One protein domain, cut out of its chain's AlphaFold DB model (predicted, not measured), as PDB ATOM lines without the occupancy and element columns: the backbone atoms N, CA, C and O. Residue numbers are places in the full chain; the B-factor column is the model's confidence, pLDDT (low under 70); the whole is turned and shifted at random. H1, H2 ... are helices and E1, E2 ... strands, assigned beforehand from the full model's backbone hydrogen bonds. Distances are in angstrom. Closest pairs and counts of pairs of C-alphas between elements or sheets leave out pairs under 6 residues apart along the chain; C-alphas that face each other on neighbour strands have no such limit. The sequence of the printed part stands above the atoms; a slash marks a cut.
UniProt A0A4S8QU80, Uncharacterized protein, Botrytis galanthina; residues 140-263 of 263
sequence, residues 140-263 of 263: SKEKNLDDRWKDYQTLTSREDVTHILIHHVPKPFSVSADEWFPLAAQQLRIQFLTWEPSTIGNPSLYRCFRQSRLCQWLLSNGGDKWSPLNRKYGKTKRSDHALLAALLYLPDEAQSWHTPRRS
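Overview. This is residues 140 to 263 of the 263 residues of an uncharacterized protein of Botrytis galanthina (UniProt A0A4S8QU80). Two helices, H1 and the longer H2, run nearly side by side the same way, and H4 starts beside H1 and crosses H2; H6 crosses H2 farther along, H5 folds back beside H6, and H3 packs on the end of H1. A small hairpin, E1 and E2, is at one end of the long axis, and a tail, residues 250 to 263, reaches the other. The 124 printed residues run H1, E1, E2, H2, H3, H4, H5, H6, mostly helix, with one antiparallel sheet, E1 - E2. The whole is compact, radius of gyration of the C-alphas 14.7 A, spanning 51 by 36 by 24 A.

Arrangement. H1, residues 140 to 154, touches H3, residues 203 to 211, with residues 151 to 154 alone, closest C-alphas Thr 154 and Cys 208, 5.8 A, at a shallow tilt of 12 degrees, opposite ways. E1, 156 to 158, and E2, 165 to 167, form an antiparallel hairpin, with N 157 and O 166 within hydrogen-bond range at 3.0 A. H2, 177 to 194, is about perpendicular to H4, 213 to 221, at 79 degrees, and they touch, closest C-alphas Phe 181 and Leu 214, 6.1 A. H5, 223 to 233, and H6, 242 to 249, form a helical hairpin, closest C-alphas Tyr 233 and Ala 242, 6.1 A. H2 touches H6, closest C-alphas Arg 189 and Leu 247, 5.6 A. O i to N i+4 pairs are within hydrogen-bond range throughout H1, H3 and H4, 13 of 14 in H2, 4 of 7 in H5 and 1 of 4 in H6, where 4 of 5 O i to N i+3 pairs are.

Along the chain. H1 begins at C-alpha 140 (-93.347, 58.966, -11.009) and is 20.9 A long; H2 is 25.9 A and H5 16.4 A. H6 ends at C-alpha 249 (-109.504, 33.447, -7.052).

Size, cuts and confidence. The C-alphas farthest apart, Val 161 and Ser 263, are 52.6 A apart. The printed part has no cut, and no link is long. Residues 196 to 202 and 222 to 263 have pLDDT under 70.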
ATOM      1  N   SER A 140     -92.457  60.053 -11.455       90.44
ATOM      2  CA  SER A 140     -93.347  58.966 -11.009       90.44
ATOM      3  C   SER A 140     -93.681  57.939 -12.098       90.44
ATOM      4  O   SER A 140     -93.679  56.742 -11.819       90.44
ATOM      5  N   LYS A 141     -93.914  58.381 -13.341       90.38
ATOM      6  CA  LYS A 141     -94.195  57.492 -14.483       90.38
ATOM      7  C   LYS A 141     -93.005  56.606 -14.855       90.38
ATOM      8  O   LYS A 141     -93.190  55.431 -15.150       90.38
ATOM      9  N   GLU A 142     -91.794  57.160 -14.832       91.94
ATOM     10  CA  GLU A 142     -90.574  56.390 -15.093       91.94
ATOM     11  C   GLU A 142     -90.300  55.411 -13.952       91.94
ATOM     12  O   GLU A 142     -90.059  54.239 -14.208       91.94
ATOM     13  N   LYS A 143     -90.447  55.851 -12.697       91.62
ATOM     14  CA  LYS A 143     -90.317  54.975 -11.528       91.62
ATOM     15  C   LYS A 143     -91.317  53.815 -11.552       91.62
ATOM     16  O   LYS A 143     -90.961  52.704 -11.187       91.62
ATOM     17  N   ASN A 144     -92.549  54.050 -12.009       91.62
ATOM     18  CA  ASN A 144     -93.534  52.985 -12.197       91.62
ATOM     19  C   ASN A 144     -93.119  51.999 -13.307       91.62
ATOM     20  O   ASN A 144     -93.302  50.795 -13.149       91.62
ATOM     21  N   LEU A 145     -92.544  52.486 -14.412       91.94
ATOM     22  CA  LEU A 145     -91.985  51.622 -15.454       91.94
ATOM     23  C   LEU A 145     -90.794  50.798 -14.927       91.94
ATOM     24  O   LEU A 145     -90.746  49.601 -15.185       91.94
ATOM     25  N   ASP A 146     -89.880  51.405 -14.168       91.38
ATOM     26  CA  ASP A 146     -88.742  50.733 -13.522       91.38
ATOM     27  C   ASP A 146     -89.194  49.631 -12.553       91.38
ATOM     28  O   ASP A 146     -88.755  48.486 -12.657       91.38
ATOM     29  N   ASP A 147     -90.163  49.942 -11.688       92.19
ATOM     30  CA  ASP A 147     -90.827  48.987 -10.798       92.19
ATOM     31  C   ASP A 147     -91.434  47.792 -11.581       92.19
ATOM     32  O   ASP A 147     -91.268  46.640 -11.179       92.19
ATOM     33  N   ARG A 148     -92.089  48.027 -12.732       93.44
ATOM     34  CA  ARG A 148     -92.633  46.949 -13.588       93.44
ATOM     35  C   ARG A 148     -91.543  46.147 -14.312       93.44
ATOM     36  O   ARG A 148     -91.689  44.939 -14.487       93.44
ATOM     37  N   TRP A 149     -90.438  46.778 -14.715       91.94
ATOM     38  CA  TRP A 149     -89.274  46.066 -15.264       91.94
ATOM     39  C   TRP A 149     -88.597  45.182 -14.219       91.94
ATOM     40  O   TRP A 149     -88.193  44.065 -14.536       91.94
ATOM     41  N   LYS A 150     -88.521  45.643 -12.970       92.06
ATOM     42  CA  LYS A 150     -88.029  44.850 -11.847       92.06
ATOM     43  C   LYS A 150     -88.895  43.614 -11.610       92.06
ATOM     44  O   LYS A 150     -88.354  42.517 -11.460       92.06
ATOM     45  N   ASP A 151     -90.219  43.760 -11.635       93.00
ATOM     46  CA  ASP A 151     -91.143  42.622 -11.574       93.00
ATOM     47  C   ASP A 151     -90.905  41.661 -12.757       93.00
ATOM     48  O   ASP A 151     -90.724  40.466 -12.547       93.00
ATOM     49  N   TYR A 152     -90.787  42.170 -13.990       91.25
ATOM     50  CA  TYR A 152     -90.506  41.355 -15.184       91.25
ATOM     51  C   TYR A 152     -89.191  40.556 -15.116       91.25
ATOM     52  O   TYR A 152     -89.134  39.417 -15.583       91.25
ATOM     53  N   GLN A 153     -88.133  41.125 -14.532       88.31
ATOM     54  CA  GLN A 153     -86.856  40.428 -14.343       88.31
ATOM     55  C   GLN A 153     -86.917  39.387 -13.216       88.31
ATOM     56  O   GLN A 153     -86.344  38.306 -13.339       88.31
ATOM     57  N   THR A 154     -87.580  39.719 -12.106       88.62
ATOM     58  CA  THR A 154     -87.567  38.900 -10.880       88.62
ATOM     59  C   THR A 154     -88.625  37.798 -10.863       88.62
ATOM     60  O   THR A 154     -88.444  36.800 -10.168       88.62
ATOM     61  N   LEU A 155     -89.699  37.935 -11.646       89.12
ATOM     62  CA  LEU A 155     -90.718  36.907 -11.872       89.12
ATOM     63  C   LEU A 155     -90.309  35.976 -13.017       89.12
ATOM     64  O   LEU A 155     -91.015  35.828 -14.019       89.12
ATOM     65  N   THR A 156     -89.142  35.359 -12.846       86.56
ATOM     66  CA  THR A 156     -88.550  34.398 -13.775       86.56
ATOM     67  C   THR A 156     -88.264  33.059 -13.105       86.56
ATOM     68  O   THR A 156     -87.959  32.990 -11.911       86.56
ATOM     69  N   SER A 157     -88.315  31.989 -13.892       81.69
ATOM     70  CA  SER A 157     -87.659  30.718 -13.587       81.69
ATOM     71  C   SER A 157     -86.544  30.461 -14.600       81.69
ATOM     72  O   SER A 157     -86.423  31.159 -15.611       81.69
ATOM     73  N   ARG A 158     -85.698  29.471 -14.321       79.50
ATOM     74  CA  ARG A 158     -84.687  28.986 -15.258       79.50
ATOM     75  C   ARG A 158     -85.056  27.566 -15.649       79.50
ATOM     76  O   ARG A 158     -85.331  26.756 -14.771       79.50
ATOM     77  N   GLU A 159     -85.071  27.283 -16.942       74.75
ATOM     78  CA  GLU A 159     -85.248  25.927 -17.449       74.75
ATOM     79  C   GLU A 159     -83.937  25.148 -17.278       74.75
ATOM     80  O   GLU A 159     -82.880  25.593 -17.729       74.75
ATOM     81  N   ASP A 160     -83.980  23.993 -16.613       71.62
ATOM     82  CA  ASP A 160     -82.759  23.263 -16.247       71.62
ATOM     83  C   ASP A 160     -81.997  22.721 -17.467       71.62
ATOM     84  O   ASP A 160     -80.768  22.720 -17.464       71.62
ATOM     85  N   VAL A 161     -82.710  22.329 -18.531       72.50
ATOM     86  CA  VAL A 161     -82.133  21.712 -19.741       72.50
ATOM     87  C   VAL A 161     -81.483  22.740 -20.670       72.50
ATOM     88  O   VAL A 161     -80.369  22.538 -21.144       72.50
ATOM     89  N   THR A 162     -82.174  23.846 -20.950       71.19
ATOM     90  CA  THR A 162     -81.732  24.861 -21.926       71.19
ATOM     91  C   THR A 162     -81.009  26.039 -21.271       71.19
ATOM     92  O   THR A 162     -80.407  26.866 -21.958       71.19
ATOM     93  N   HIS A 163     -81.107  26.150 -19.942       71.69
ATOM     94  CA  HIS A 163     -80.702  27.304 -19.142       71.69
ATOM     95  C   HIS A 163     -81.396  28.629 -19.502       71.69
ATOM     96  O   HIS A 163     -80.963  29.678 -19.008       71.69
ATOM     97  N   ILE A 164     -82.465  28.595 -20.306       75.56
ATOM     98  CA  ILE A 164     -83.260  29.764 -20.699       75.56
ATOM     99  C   ILE A 164     -84.015  30.319 -19.483       75.56
ATOM    100  O   ILE A 164     -84.487  29.574 -18.623       75.56
ATOM    101  N   LEU A 165     -84.124  31.648 -19.411       78.19
ATOM    102  CA  LEU A 165     -84.983  32.331 -18.445       78.19
ATOM    103  C   LEU A 165     -86.416  32.395 -18.983       78.19
ATOM    104  O   LEU A 165     -86.671  33.012 -20.018       78.19
ATOM    105  N   ILE A 166     -87.348  31.786 -18.257       81.06
ATOM    106  CA  ILE A 166     -88.782  31.839 -18.543       81.06
ATOM    107  C   ILE A 166     -89.363  33.017 -17.763       81.06
ATOM    108  O   ILE A 166     -89.290  33.044 -16.537       81.06
ATOM    109  N   HIS A 167     -89.948  33.994 -18.459       85.75
ATOM    110  CA  HIS A 167     -90.642  35.125 -17.835       85.75
ATOM    111  C   HIS A 167     -92.121  34.788 -17.598       85.75
ATOM    112  O   HIS A 167     -92.854  34.488 -18.540       85.75
ATOM    113  N   HIS A 168     -92.587  34.883 -16.350       87.50
ATOM    114  CA  HIS A 168     -93.973  34.548 -15.990       87.50
ATOM    115  C   HIS A 168     -94.952  35.732 -16.091       87.50
ATOM    116  O   HIS A 168     -96.139  35.581 -15.804       87.50
ATOM    117  N   VAL A 169     -94.469  36.905 -16.507       89.94
ATOM    118  CA  VAL A 169     -95.244  38.136 -16.726       89.94
ATOM    119  C   VAL A 169     -94.812  38.797 -18.046       89.94
ATOM    120  O   VAL A 169     -93.674  38.587 -18.479       89.94
ATOM    121  N   PRO A 170     -95.668  39.598 -18.705       88.50
ATOM    122  CA  PRO A 170     -95.352  40.176 -20.005       88.50
ATOM    123  C   PRO A 170     -94.324  41.306 -19.883       88.50
ATOM    124  O   PRO A 170     -94.227  41.985 -18.858       88.50
ATOM    125  N   LYS A 171     -93.575  41.564 -20.960       88.56
ATOM    126  CA  LYS A 171     -92.615  42.678 -21.043       88.56
ATOM    127  C   LYS A 171     -93.359  44.015 -20.838       88.56
ATOM    128  O   LYS A 171     -94.318  44.274 -21.559       88.56
ATOM    129  N   PRO A 172     -92.945  44.898 -19.909       87.19
ATOM    130  CA  PRO A 172     -93.694  46.118 -19.566       87.19
ATOM    131  C   PRO A 172     -93.506  47.282 -20.551       87.19
ATOM    132  O   PRO A 172     -93.957  48.399 -20.292       87.19
ATOM    133  N   PHE A 173     -92.816  47.051 -21.669       79.06
ATOM    134  CA  PHE A 173     -92.564  48.070 -22.680       79.06
ATOM    135  C   PHE A 173     -93.845  48.444 -23.431       79.06
ATOM    136  O   PHE A 173     -94.622  47.571 -23.797       79.06
ATOM    137  N   SER A 174     -94.048  49.742 -23.668       72.06
ATOM    138  CA  SER A 174     -95.192  50.319 -24.400       72.06
ATOM    139  C   SER A 174     -96.596  50.045 -23.834       72.06
ATOM    140  O   SER A 174     -97.556  50.597 -24.357       72.06
ATOM    141  N   VAL A 175     -96.725  49.295 -22.736       79.31
ATOM    142  CA  VAL A 175     -97.987  49.081 -22.008       79.31
ATOM    143  C   VAL A 175     -98.086  50.070 -20.842       79.31
ATOM    144  O   VAL A 175     -97.094  50.297 -20.129       79.31
ATOM    145  N   SER A 176     -99.264  50.657 -20.611       81.31
ATOM    146  CA  SER A 176     -99.501  51.514 -19.442       81.31
ATOM    147  C   SER A 176     -99.450  50.718 -18.127       81.31
ATOM    148  O   SER A 176     -99.418  49.488 -18.119       81.31
ATOM    149  N   ALA A 177     -99.415  51.407 -16.985       78.94
ATOM    150  CA  ALA A 177     -99.483  50.732 -15.687       78.94
ATOM    151  C   ALA A 177    -100.828  50.006 -15.500       78.94
ATOM    152  O   ALA A 177    -100.854  48.862 -15.050       78.94
ATOM    153  N   ASP A 178    -101.915  50.677 -15.886       81.81
ATOM    154  CA  ASP A 178    -103.294  50.237 -15.668       81.81
ATOM    155  C   ASP A 178    -103.656  49.009 -16.520       81.81
ATOM    156  O   ASP A 178    -104.426  48.164 -16.077       81.81
ATOM    157  N   GLU A 179    -103.044  48.860 -17.699       86.00
ATOM    158  CA  GLU A 179    -103.176  47.671 -18.557       86.00
ATOM    159  C   GLU A 179    -102.199  46.550 -18.165       86.00
ATOM    160  O   GLU A 179    -102.541  45.368 -18.232       86.00
ATOM    161  N   TRP A 180    -100.970  46.890 -17.754       91.31
ATOM    162  CA  TRP A 180     -99.927  45.884 -17.540       91.31
ATOM    163  C   TRP A 180    -100.180  45.006 -16.317       91.31
ATOM    164  O   TRP A 180     -99.955  43.800 -16.392       91.31
ATOM    165  N   PHE A 181    -100.637  45.572 -15.195       88.31
ATOM    166  CA  PHE A 181    -100.850  44.772 -13.985       88.31
ATOM    167  C   PHE A 181    -101.953  43.700 -14.142       88.31
ATOM    168  O   PHE A 181    -101.683  42.558 -13.760       88.31
ATOM    169  N   PRO A 182    -103.130  43.974 -14.751       86.06
ATOM    170  CA  PRO A 182    -104.101  42.934 -15.098       86.06
ATOM    171  C   PRO A 182    -103.520  41.832 -15.996       86.06
ATOM    172  O   PRO A 182    -103.672  40.651 -15.684       86.06
ATOM    173  N   LEU A 183    -102.802  42.201 -17.067       87.56
ATOM    174  CA  LEU A 183    -102.183  41.241 -17.992       87.56
ATOM    175  C   LEU A 183    -101.127  40.371 -17.292       87.56
ATOM    176  O   LEU A 183    -101.092  39.155 -17.476       87.56
ATOM    177  N   ALA A 184    -100.295  40.976 -16.443       89.50
ATOM    178  CA  ALA A 184     -99.289  40.276 -15.655       89.50
ATOM    179  C   ALA A 184     -99.908  39.327 -14.619       89.50
ATOM    180  O   ALA A 184     -99.430  38.203 -14.466       89.50
ATOM    181  N   ALA A 185    -100.996  39.729 -13.955       86.50
ATOM    182  CA  ALA A 185    -101.738  38.860 -13.045       86.50
ATOM    183  C   ALA A 185    -102.358  37.656 -13.778       86.50
ATOM    184  O   ALA A 185    -102.268  36.528 -13.293       86.50
ATOM    185  N   GLN A 186    -102.945  37.883 -14.959       83.06
ATOM    186  CA  GLN A 186    -103.549  36.831 -15.777       83.06
ATOM    187  C   GLN A 186    -102.499  35.837 -16.295       83.06
ATOM    188  O   GLN A 186    -102.670  34.630 -16.123       83.06
ATOM    189  N   GLN A 187    -101.387  36.319 -16.862       87.06
ATOM    190  CA  GLN A 187    -100.306  35.455 -17.348       87.06
ATOM    191  C   GLN A 187     -99.686  34.634 -16.209       87.06
ATOM    192  O   GLN A 187     -99.518  33.422 -16.357       87.06
ATOM    193  N   LEU A 188     -99.422  35.253 -15.052       85.69
ATOM    194  CA  LEU A 188     -98.869  34.561 -13.887       85.69
ATOM    195  C   LEU A 188     -99.830  33.491 -13.339       85.69
ATOM    196  O   LEU A 188     -99.382  32.423 -12.927       85.69
ATOM    197  N   ARG A 189    -101.149  33.736 -13.374       80.50
ATOM    198  CA  ARG A 189    -102.172  32.744 -13.001       80.50
ATOM    199  C   ARG A 189    -102.217  31.564 -13.971       80.50
ATOM    200  O   ARG A 189    -102.281  30.430 -13.509       80.50
ATOM    201  N   ILE A 190    -102.178  31.813 -15.284       81.19
ATOM    202  CA  ILE A 190    -102.139  30.749 -16.304       81.19
ATOM    203  C   ILE A 190    -100.894  29.883 -16.090       81.19
ATOM    204  O   ILE A 190    -101.006  28.667 -15.994       81.19
ATOM    205  N   GLN A 191     -99.730  30.517 -15.919       78.81
ATOM    206  CA  GLN A 191     -98.475  29.834 -15.606       78.81
ATOM    207  C   GLN A 191     -98.603  28.969 -14.343       78.81
ATOM    208  O   GLN A 191     -98.325  27.775 -14.401       78.81
ATOM    209  N   PHE A 192     -99.117  29.529 -13.243       75.31
ATOM    210  CA  PHE A 192     -99.325  28.806 -11.984       75.31
ATOM    211  C   PHE A 192    -100.293  27.614 -12.108       75.31
ATOM    212  O   PHE A 192    -100.069  26.585 -11.479       75.31
ATOM    213  N   LEU A 193    -101.339  27.720 -12.938       74.12
ATOM    214  CA  LEU A 193    -102.259  26.614 -13.246       74.12
ATOM    215  C   LEU A 193    -101.600  25.493 -14.065       74.12
ATOM    216  O   LEU A 193    -102.023  24.345 -13.967       74.12
ATOM    217  N   THR A 194    -100.588  25.820 -14.873       72.50
ATOM    218  CA  THR A 194     -99.842  24.859 -15.705       72.50
ATOM    219  C   THR A 194     -98.603  24.264 -15.031       72.50
ATOM    220  O   THR A 194     -97.964  23.391 -15.614       72.50
ATOM    221  N   TRP A 195     -98.229  24.718 -13.831       72.12
ATOM    222  CA  TRP A 195     -97.072  24.175 -13.118       72.12
ATOM    223  C   TRP A 195     -97.356  22.777 -12.570       72.12
ATOM    224  O   TRP A 195     -98.331  22.552 -11.851       72.12
ATOM    225  N   GLU A 196     -96.456  21.842 -12.864       59.53
ATOM    226  CA  GLU A 196     -96.465  20.528 -12.232       59.53
ATOM    227  C   GLU A 196     -96.303  20.637 -10.702       59.53
ATOM    228  O   GLU A 196     -95.639  21.555 -10.209       59.53
ATOM    229  N   PRO A 197     -96.801  19.661  -9.917       57.16
ATOM    230  CA  PRO A 197     -96.636  19.646  -8.459       57.16
ATOM    231  C   PRO A 197     -95.181  19.783  -7.970       57.16
ATOM    232  O   PRO A 197     -94.946  20.275  -6.869       57.16
ATOM    233  N   SER A 198     -94.211  19.386  -8.798       55.41
ATOM    234  CA  SER A 198     -92.765  19.554  -8.604       55.41
ATOM    235  C   SER A 198     -92.303  21.024  -8.657       55.41
ATOM    236  O   SER A 198     -91.437  21.424  -7.881       55.41
ATOM    237  N   THR A 199     -92.897  21.851  -9.525       54.38
ATOM    238  CA  THR A 199     -92.518  23.262  -9.743       54.38
ATOM    239  C   THR A 199     -93.262  24.246  -8.837       54.38
ATOM    240  O   THR A 199     -92.738  25.328  -8.561       54.38
ATOM    241  N   ILE A 200     -94.399  23.843  -8.250       55.31
ATOM    242  CA  ILE A 200     -95.085  24.580  -7.165       55.31
ATOM    243  C   ILE A 200     -94.134  24.859  -5.978       55.31
ATOM    244  O   ILE A 200     -94.296  25.846  -5.259       55.31
ATOM    245  N   GLY A 201     -93.091  24.039  -5.809       55.38
ATOM    246  CA  GLY A 201     -92.077  24.175  -4.767       55.38
ATOM    247  C   GLY A 201     -91.041  25.296  -4.940       55.38
ATOM    248  O   GLY A 201     -90.195  25.413  -4.059       55.38
ATOM    249  N   ASN A 202     -91.051  26.111  -6.008       69.25
ATOM    250  CA  ASN A 202     -90.000  27.116  -6.260       69.25
ATOM    251  C   ASN A 202     -90.045  28.313  -5.264       69.25
ATOM    252  O   ASN A 202     -90.850  29.239  -5.443       69.25
ATOM    253  N   PRO A 203     -89.164  28.379  -4.237       71.81
ATOM    254  CA  PRO A 203     -89.313  29.349  -3.150       71.81
ATOM    255  C   PRO A 203     -88.782  30.737  -3.524       71.81
ATOM    256  O   PRO A 203     -89.196  31.741  -2.937       71.81
ATOM    257  N   SER A 204     -87.851  30.818  -4.484       77.69
ATOM    258  CA  SER A 204     -87.267  32.088  -4.921       77.69
ATOM    259  C   SER A 204     -88.288  32.894  -5.718       77.69
ATOM    260  O   SER A 204     -88.509  34.062  -5.404       77.69
ATOM    261  N   LEU A 205     -88.994  32.253  -6.652       79.50
ATOM    262  CA  LEU A 205     -90.047  32.879  -7.445       79.50
ATOM    263  C   LEU A 205     -91.213  33.363  -6.570       79.50
ATOM    264  O   LEU A 205     -91.677  34.492  -6.734       79.50
ATOM    265  N   TYR A 206     -91.627  32.577  -5.568       77.81
ATOM    266  CA  TYR A 206     -92.604  33.042  -4.580       77.81
ATOM    267  C   TYR A 206     -92.115  34.270  -3.799       77.81
ATOM    268  O   TYR A 206     -92.859  35.238  -3.613       77.81
ATOM    269  N   ARG A 207     -90.857  34.258  -3.341       80.94
ATOM    270  CA  ARG A 207     -90.255  35.386  -2.619       80.94
ATOM    271  C   ARG A 207     -90.200  36.645  -3.490       80.94
ATOM    272  O   ARG A 207     -90.526  37.718  -2.983       80.94
ATOM    273  N   CYS A 208     -89.852  36.513  -4.770       86.62
ATOM    274  CA  CYS A 208     -89.919  37.595  -5.752       86.62
ATOM    275  C   CYS A 208     -91.356  38.114  -5.902       86.62
ATOM    276  O   CYS A 208     -91.591  39.307  -5.722       86.62
ATOM    277  N   PHE A 209     -92.336  37.229  -6.114       85.81
ATOM    278  CA  PHE A 209     -93.748  37.609  -6.212       85.81
ATOM    279  C   PHE A 209     -94.235  38.363  -4.977       85.81
ATOM    280  O   PHE A 209     -94.774  39.458  -5.107       85.81
ATOM    281  N   ARG A 210     -93.961  37.872  -3.769       83.00
ATOM    282  CA  ARG A 210     -94.349  38.549  -2.524       83.00
ATOM    283  C   ARG A 210     -93.738  39.952  -2.363       83.00
ATOM    284  O   ARG A 210     -94.293  40.767  -1.630       83.00
ATOM    285  N   GLN A 211     -92.611  40.234  -3.017       85.31
ATOM    286  CA  GLN A 211     -91.928  41.534  -2.986       85.31
ATOM    287  C   GLN A 211     -92.249  42.430  -4.201       85.31
ATOM    288  O   GLN A 211     -91.920  43.616  -4.168       85.31
ATOM    289  N   SER A 212     -92.902  41.884  -5.231       89.56
ATOM    290  CA  SER A 212     -93.245  42.568  -6.486       89.56
ATOM    291  C   SER A 212     -94.262  43.702  -6.312       89.56
ATOM    292  O   SER A 212     -95.086  43.691  -5.385       89.56
ATOM    293  N   ARG A 213     -94.268  44.666  -7.241       90.06
ATOM    294  CA  ARG A 213     -95.366  45.646  -7.324       90.06
ATOM    295  C   ARG A 213     -96.660  45.012  -7.802       90.06
ATOM    296  O   ARG A 213     -97.711  45.441  -7.340       90.06
ATOM    297  N   LEU A 214     -96.599  43.973  -8.630       88.31
ATOM    298  CA  LEU A 214     -97.754  43.174  -9.031       88.31
ATOM    299  C   LEU A 214     -98.522  42.636  -7.815       88.31
ATOM    300  O   LEU A 214     -99.736  42.803  -7.736       88.31
ATOM    301  N   CYS A 215     -97.832  42.069  -6.822       85.19
ATOM    302  CA  CYS A 215     -98.470  41.607  -5.586       85.19
ATOM    303  C   CYS A 215     -99.063  42.769  -4.768       85.19
ATOM    304  O   CYS A 215    -100.184  42.669  -4.276       85.19
ATOM    305  N   GLN A 216     -98.373  43.912  -4.674       85.88
ATOM    306  CA  GLN A 216     -98.910  45.106  -3.998       85.88
ATOM    307  C   GLN A 216    -100.155  45.672  -4.701       85.88
ATOM    308  O   GLN A 216    -101.122  46.045  -4.037       85.88
ATOM    309  N   TRP A 217    -100.156  45.703  -6.035       86.31
ATOM    310  CA  TRP A 217    -101.299  46.088  -6.860       86.31
ATOM    311  C   TRP A 217    -102.470  45.115  -6.684       86.31
ATOM    312  O   TRP A 217    -103.594  45.563  -6.467       86.31
ATOM    313  N   LEU A 218    -102.216  43.801  -6.672       80.00
ATOM    314  CA  LEU A 218    -103.226  42.770  -6.407       80.00
ATOM    315  C   LEU A 218    -103.864  42.924  -5.023       80.00
ATOM    316  O   LEU A 218    -105.085  42.923  -4.897       80.00
ATOM    317  N   LEU A 219    -103.049  43.137  -3.987       76.12
ATOM    318  CA  LEU A 219    -103.526  43.384  -2.623       76.12
ATOM    319  C   LEU A 219    -104.337  44.683  -2.491       76.12
ATOM    320  O   LEU A 219    -105.159  44.785  -1.584       76.12
ATOM    321  N   SER A 220    -104.109  45.655  -3.379       77.00
ATOM    322  CA  SER A 220    -104.800  46.952  -3.379       77.00
ATOM    323  C   SER A 220    -106.099  46.939  -4.194       77.00
ATOM    324  O   SER A 220    -107.029  47.662  -3.850       77.00
ATOM    325  N   ASN A 221    -106.182  46.122  -5.253       74.06
ATOM    326  CA  ASN A 221    -107.311  46.100  -6.198       74.06
ATOM    327  C   ASN A 221    -108.188  44.834  -6.112       74.06
ATOM    328  O   ASN A 221    -109.267  44.806  -6.692       74.06
ATOM    329  N   GLY A 222    -107.782  43.797  -5.369       63.31
ATOM    330  CA  GLY A 222    -108.550  42.550  -5.206       63.31
ATOM    331  C   GLY A 222    -109.838  42.660  -4.367       63.31
ATOM    332  O   GLY A 222    -110.590  41.689  -4.253       63.31
ATOM    333  N   GLY A 223    -110.104  43.823  -3.766       59.53
ATOM    334  CA  GLY A 223    -111.323  44.111  -3.003       59.53
ATOM    335  C   GLY A 223    -111.548  43.225  -1.768       59.53
ATOM    336  O   GLY A 223    -110.666  42.497  -1.300       59.53
ATOM    337  N   ASP A 224    -112.770  43.264  -1.234       52.69
ATOM    338  CA  ASP A 224    -113.125  42.593   0.027       52.69
ATOM    339  C   ASP A 224    -113.025  41.062  -0.015       52.69
ATOM    340  O   ASP A 224    -112.952  40.427   1.034       52.69
ATOM    341  N   LYS A 225    -112.962  40.442  -1.202       53.28
ATOM    342  CA  LYS A 225    -112.742  38.990  -1.340       53.28
ATOM    343  C   LYS A 225    -111.285  38.585  -1.067       53.28
ATOM    344  O   LYS A 225    -111.038  37.477  -0.594       53.28
ATOM    345  N   TRP A 226    -110.322  39.484  -1.294       54.47
ATOM    346  CA  TRP A 226    -108.893  39.230  -1.066       54.47
ATOM    347  C   TRP A 226    -108.455  39.439   0.391       54.47
ATOM    348  O   TRP A 226    -107.581  38.725   0.889       54.47
ATOM    349  N   SER A 227    -109.085  40.374   1.110       52.53
ATOM    350  CA  SER A 227    -108.758  40.689   2.511       52.53
ATOM    351  C   SER A 227    -108.870  39.475   3.470       52.53
ATOM    352  O   SER A 227    -107.926  39.239   4.237       52.53
ATOM    353  N   PRO A 228    -109.919  38.623   3.410       52.97
ATOM    354  CA  PRO A 228    -110.013  37.392   4.197       52.97
ATOM    355  C   PRO A 228    -108.933  36.364   3.859       52.97
ATOM    356  O   PRO A 228    -108.374  35.765   4.776       52.97
ATOM    357  N   LEU A 229    -108.607  36.172   2.575       52.53
ATOM    358  CA  LEU A 229    -107.565  35.235   2.138       52.53
ATOM    359  C   LEU A 229    -106.197  35.674   2.681       52.53
ATOM    360  O   LEU A 229    -105.523  34.897   3.360       52.53
ATOM    361  N   ASN A 230    -105.835  36.947   2.502       52.09
ATOM    362  CA  ASN A 230    -104.589  37.500   3.035       52.09
ATOM    363  C   ASN A 230    -104.515  37.385   4.575       52.09
ATOM    364  O   ASN A 230    -103.496  36.967   5.123       52.09
ATOM    365  N   ARG A 231    -105.615  37.646   5.301       55.47
ATOM    366  CA  ARG A 231    -105.677  37.460   6.768       55.47
ATOM    367  C   ARG A 231    -105.592  35.993   7.208       55.47
ATOM    368  O   ARG A 231    -104.987  35.718   8.245       55.47
ATOM    369  N   LYS A 232    -106.201  35.068   6.459       52.00
ATOM    370  CA  LYS A 232    -106.220  33.625   6.758       52.00
ATOM    371  C   LYS A 232    -104.832  33.008   6.595       52.00
ATOM    372  O   LYS A 232    -104.410  32.241   7.454       52.00
ATOM    373  N   TYR A 233    -104.114  33.393   5.542       50.94
ATOM    374  CA  TYR A 233    -102.821  32.804   5.196       50.94
ATOM    375  C   TYR A 233    -101.599  33.602   5.674       50.94
ATOM    376  O   TYR A 233    -100.534  33.025   5.877       50.94
ATOM    377  N   GLY A 234    -101.736  34.903   5.952       48.38
ATOM    378  CA  GLY A 234    -100.664  35.714   6.542       48.38
ATOM    379  C   GLY A 234    -100.295  35.317   7.979       48.38
ATOM    380  O   GLY A 234     -99.208  35.649   8.448       48.38
ATOM    381  N   LYS A 235    -101.174  34.582   8.682       47.00
ATOM    382  CA  LYS A 235    -100.927  34.059  10.039       47.00
ATOM    383  C   LYS A 235    -100.183  32.721  10.063       47.00
ATOM    384  O   LYS A 235     -99.605  32.367  11.089       47.00
ATOM    385  N   THR A 236    -100.168  31.973   8.962       44.78
ATOM    386  CA  THR A 236     -99.489  30.676   8.877       44.78
ATOM    387  C   THR A 236     -98.075  30.840   8.328       44.78
ATOM    388  O   THR A 236     -97.888  31.015   7.128       44.78
ATOM    389  N   LYS A 237     -97.057  30.662   9.186       43.31
ATOM    390  CA  LYS A 237     -95.612  30.584   8.843       43.31
ATOM    391  C   LYS A 237     -95.232  29.484   7.817       43.31
ATOM    392  O   LYS A 237     -94.054  29.191   7.657       43.31
ATOM    393  N   ARG A 238     -96.204  28.814   7.192       40.22
ATOM    394  CA  ARG A 238     -96.040  27.523   6.506       40.22
ATOM    395  C   ARG A 238     -96.767  27.416   5.162       40.22
ATOM    396  O   ARG A 238     -96.995  26.311   4.689       40.22
ATOM    397  N   SER A 239     -97.162  28.539   4.563       49.53
ATOM    398  CA  SER A 239     -97.833  28.546   3.259       49.53
ATOM    399  C   SER A 239     -97.266  29.620   2.333       49.53
ATOM    400  O   SER A 239     -97.965  30.559   1.949       49.53
ATOM    401  N   ASP A 240     -96.030  29.402   1.884       50.75
ATOM    402  CA  ASP A 240     -95.423  30.091   0.732       50.75
ATOM    403  C   ASP A 240     -96.104  29.729  -0.611       50.75
ATOM    404  O   ASP A 240     -95.584  29.961  -1.694       50.75
ATOM    405  N   HIS A 241     -97.293  29.133  -0.560       57.28
ATOM    406  CA  HIS A 241     -98.140  28.830  -1.713       57.28
ATOM    407  C   HIS A 241     -99.470  29.587  -1.650       57.28
ATOM    408  O   HIS A 241    -100.233  29.568  -2.605       57.28
ATOM    409  N   ALA A 242     -99.769  30.286  -0.550       57.81
ATOM    410  CA  ALA A 242    -101.088  30.873  -0.346       57.81
ATOM    411  C   ALA A 242    -101.337  32.180  -1.115       57.81
ATOM    412  O   ALA A 242    -102.454  32.398  -1.575       57.81
ATOM    413  N   LEU A 243    -100.322  33.038  -1.286       61.41
ATOM    414  CA  LEU A 243    -100.467  34.232  -2.136       61.41
ATOM    415  C   LEU A 243    -100.533  33.861  -3.628       61.41
ATOM    416  O   LEU A 243    -101.172  34.576  -4.390       61.41
ATOM    417  N   LEU A 244     -99.935  32.735  -4.034       64.38
ATOM    418  CA  LEU A 244    -100.099  32.190  -5.387       64.38
ATOM    419  C   LEU A 244    -101.451  31.480  -5.542       64.38
ATOM    420  O   LEU A 244    -102.149  31.716  -6.518       64.38
ATOM    421  N   ALA A 245    -101.906  30.723  -4.541       60.62
ATOM    422  CA  ALA A 245    -103.260  30.170  -4.520       60.62
ATOM    423  C   ALA A 245    -104.343  31.267  -4.536       60.62
ATOM    424  O   ALA A 245    -105.422  31.038  -5.070       60.62
ATOM    425  N   ALA A 246    -104.067  32.471  -4.019       60.12
ATOM    426  CA  ALA A 246    -104.962  33.619  -4.168       60.12
ATOM    427  C   ALA A 246    -105.123  34.066  -5.639       60.12
ATOM    428  O   ALA A 246    -106.201  34.534  -5.999       60.12
ATOM    429  N   LEU A 247    -104.126  33.836  -6.513       64.19
ATOM    430  CA  LEU A 247    -104.261  34.063  -7.960       64.19
ATOM    431  C   LEU A 247    -105.368  33.195  -8.578       64.19
ATOM    432  O   LEU A 247    -105.995  33.611  -9.545       64.19
ATOM    433  N   LEU A 248    -105.662  32.016  -8.015       62.09
ATOM    434  CA  LEU A 248    -106.749  31.149  -8.493       62.09
ATOM    435  C   LEU A 248    -108.141  31.772  -8.297       62.09
ATOM    436  O   LEU A 248    -109.067  31.412  -9.015       62.09
ATOM    437  N   TYR A 249    -108.272  32.711  -7.353       58.84
ATOM    438  CA  TYR A 249    -109.504  33.447  -7.052       58.84
ATOM    439  C   TYR A 249    -109.563  34.818  -7.750       58.84
ATOM    440  O   TYR A 249    -110.416  35.647  -7.418       58.84
ATOM    441  N   LEU A 250    -108.659  35.080  -8.700       61.34
ATOM    442  CA  LEU A 250    -108.795  36.211  -9.616       61.34
ATOM    443  C   LEU A 250    -110.010  35.999 -10.523       61.34
ATOM    444  O   LEU A 250    -110.174  34.896 -11.045       61.34
ATOM    445  N   PRO A 251    -110.832  37.035 -10.763       58.03
ATOM    446  CA  PRO A 251    -111.841  36.967 -11.810       58.03
ATOM    447  C   PRO A 251    -111.167  36.784 -13.180       58.03
ATOM    448  O   PRO A 251    -110.095  37.335 -13.434       58.03
ATOM    449  N   ASP A 252    -111.797  36.006 -14.062       55.66
ATOM    450  CA  ASP A 252    -111.251  35.676 -15.388       55.66
ATOM    451  C   ASP A 252    -111.191  36.885 -16.339       55.66
ATOM    452  O   ASP A 252    -110.395  36.903 -17.277       55.66
ATOM    453  N   GLU A 253    -112.003  37.912 -16.085       52.78
ATOM    454  CA  GLU A 253    -112.189  39.047 -16.984       52.78
ATOM    455  C   GLU A 253    -111.449  40.303 -16.517       52.78
ATOM    456  O   GLU A 253    -111.745  40.880 -15.463       52.78
ATOM    457  N   ALA A 254    -110.574  40.824 -17.383       45.53
ATOM    458  CA  ALA A 254    -109.896  42.111 -17.215       45.53
ATOM    459  C   ALA A 254    -110.849  43.332 -17.159       45.53
ATOM    460  O   ALA A 254    -110.408  44.442 -16.878       45.53
ATOM    461  N   GLN A 255    -112.153  43.141 -17.386       45.16
ATOM    462  CA  GLN A 255    -113.190  44.175 -17.274       45.16
ATOM    463  C   GLN A 255    -113.841  44.245 -15.879       45.16
ATOM    464  O   GLN A 255    -114.507  45.226 -15.561       45.16
ATOM    465  N   SER A 256    -113.617  43.245 -15.018       47.94
ATOM    466  CA  SER A 256    -114.175  43.195 -13.654       47.94
ATOM    467  C   SER A 256    -113.407  44.042 -12.623       47.94
ATOM    468  O   SER A 256    -113.858  44.216 -11.489       47.94
ATOM    469  N   TRP A 257    -112.256  44.600 -13.011       50.53
ATOM    470  CA  TRP A 257    -111.447  45.486 -12.177       50.53
ATOM    471  C   TRP A 257    -112.087  46.872 -12.097       50.53
ATOM    472  O   TRP A 257    -111.752  47.782 -12.858       50.53
ATOM    473  N   HIS A 258    -113.009  47.051 -11.152       41.75
ATOM    474  CA  HIS A 258    -113.496  48.378 -10.800       41.75
ATOM    475  C   HIS A 258    -112.327  49.245 -10.326       41.75
ATOM    476  O   HIS A 258    -111.815  49.075  -9.220       41.75
ATOM    477  N   THR A 259    -111.937  50.215 -11.153       38.16
ATOM    478  CA  THR A 259    -111.087  51.315 -10.708       38.16
ATOM    479  C   THR A 259    -111.771  52.003  -9.525       38.16
ATOM    480  O   THR A 259    -112.963  52.323  -9.610       38.16
ATOM    481  N   PRO A 260    -111.066  52.241  -8.403       37.59
ATOM    482  CA  PRO A 260    -111.653  52.976  -7.297       37.59
ATOM    483  C   PRO A 260    -112.014  54.375  -7.798       37.59
ATOM    484  O   PRO A 260    -111.143  55.143  -8.221       37.59
ATOM    485  N   ARG A 261    -113.313  54.706  -7.771       34.97
ATOM    486  CA  ARG A 261    -113.773  56.074  -8.020       34.97
ATOM    487  C   ARG A 261    -113.037  56.982  -7.041       34.97
ATOM    488  O   ARG A 261    -113.165  56.806  -5.833       34.97
ATOM    489  N   ARG A 262    -112.279  57.943  -7.571       34.38
ATOM    490  CA  ARG A 262    -111.713  59.027  -6.766       34.38
ATOM    491  C   ARG A 262    -112.874  59.821  -6.170       34.38
ATOM    492  O   ARG A 262    -113.590  60.490  -6.914       34.38
ATOM    493  N   SER A 263    -113.055  59.676  -4.862       34.06
ATOM    494  CA  SER A 263    -113.776  60.602  -3.988       34.06
ATOM    495  C   SER A 263    -112.839  61.725  -3.564       34.06
ATOM    496  O   SER A 263    -111.748  61.356  -3.066       34.06
TER     497      SER A 263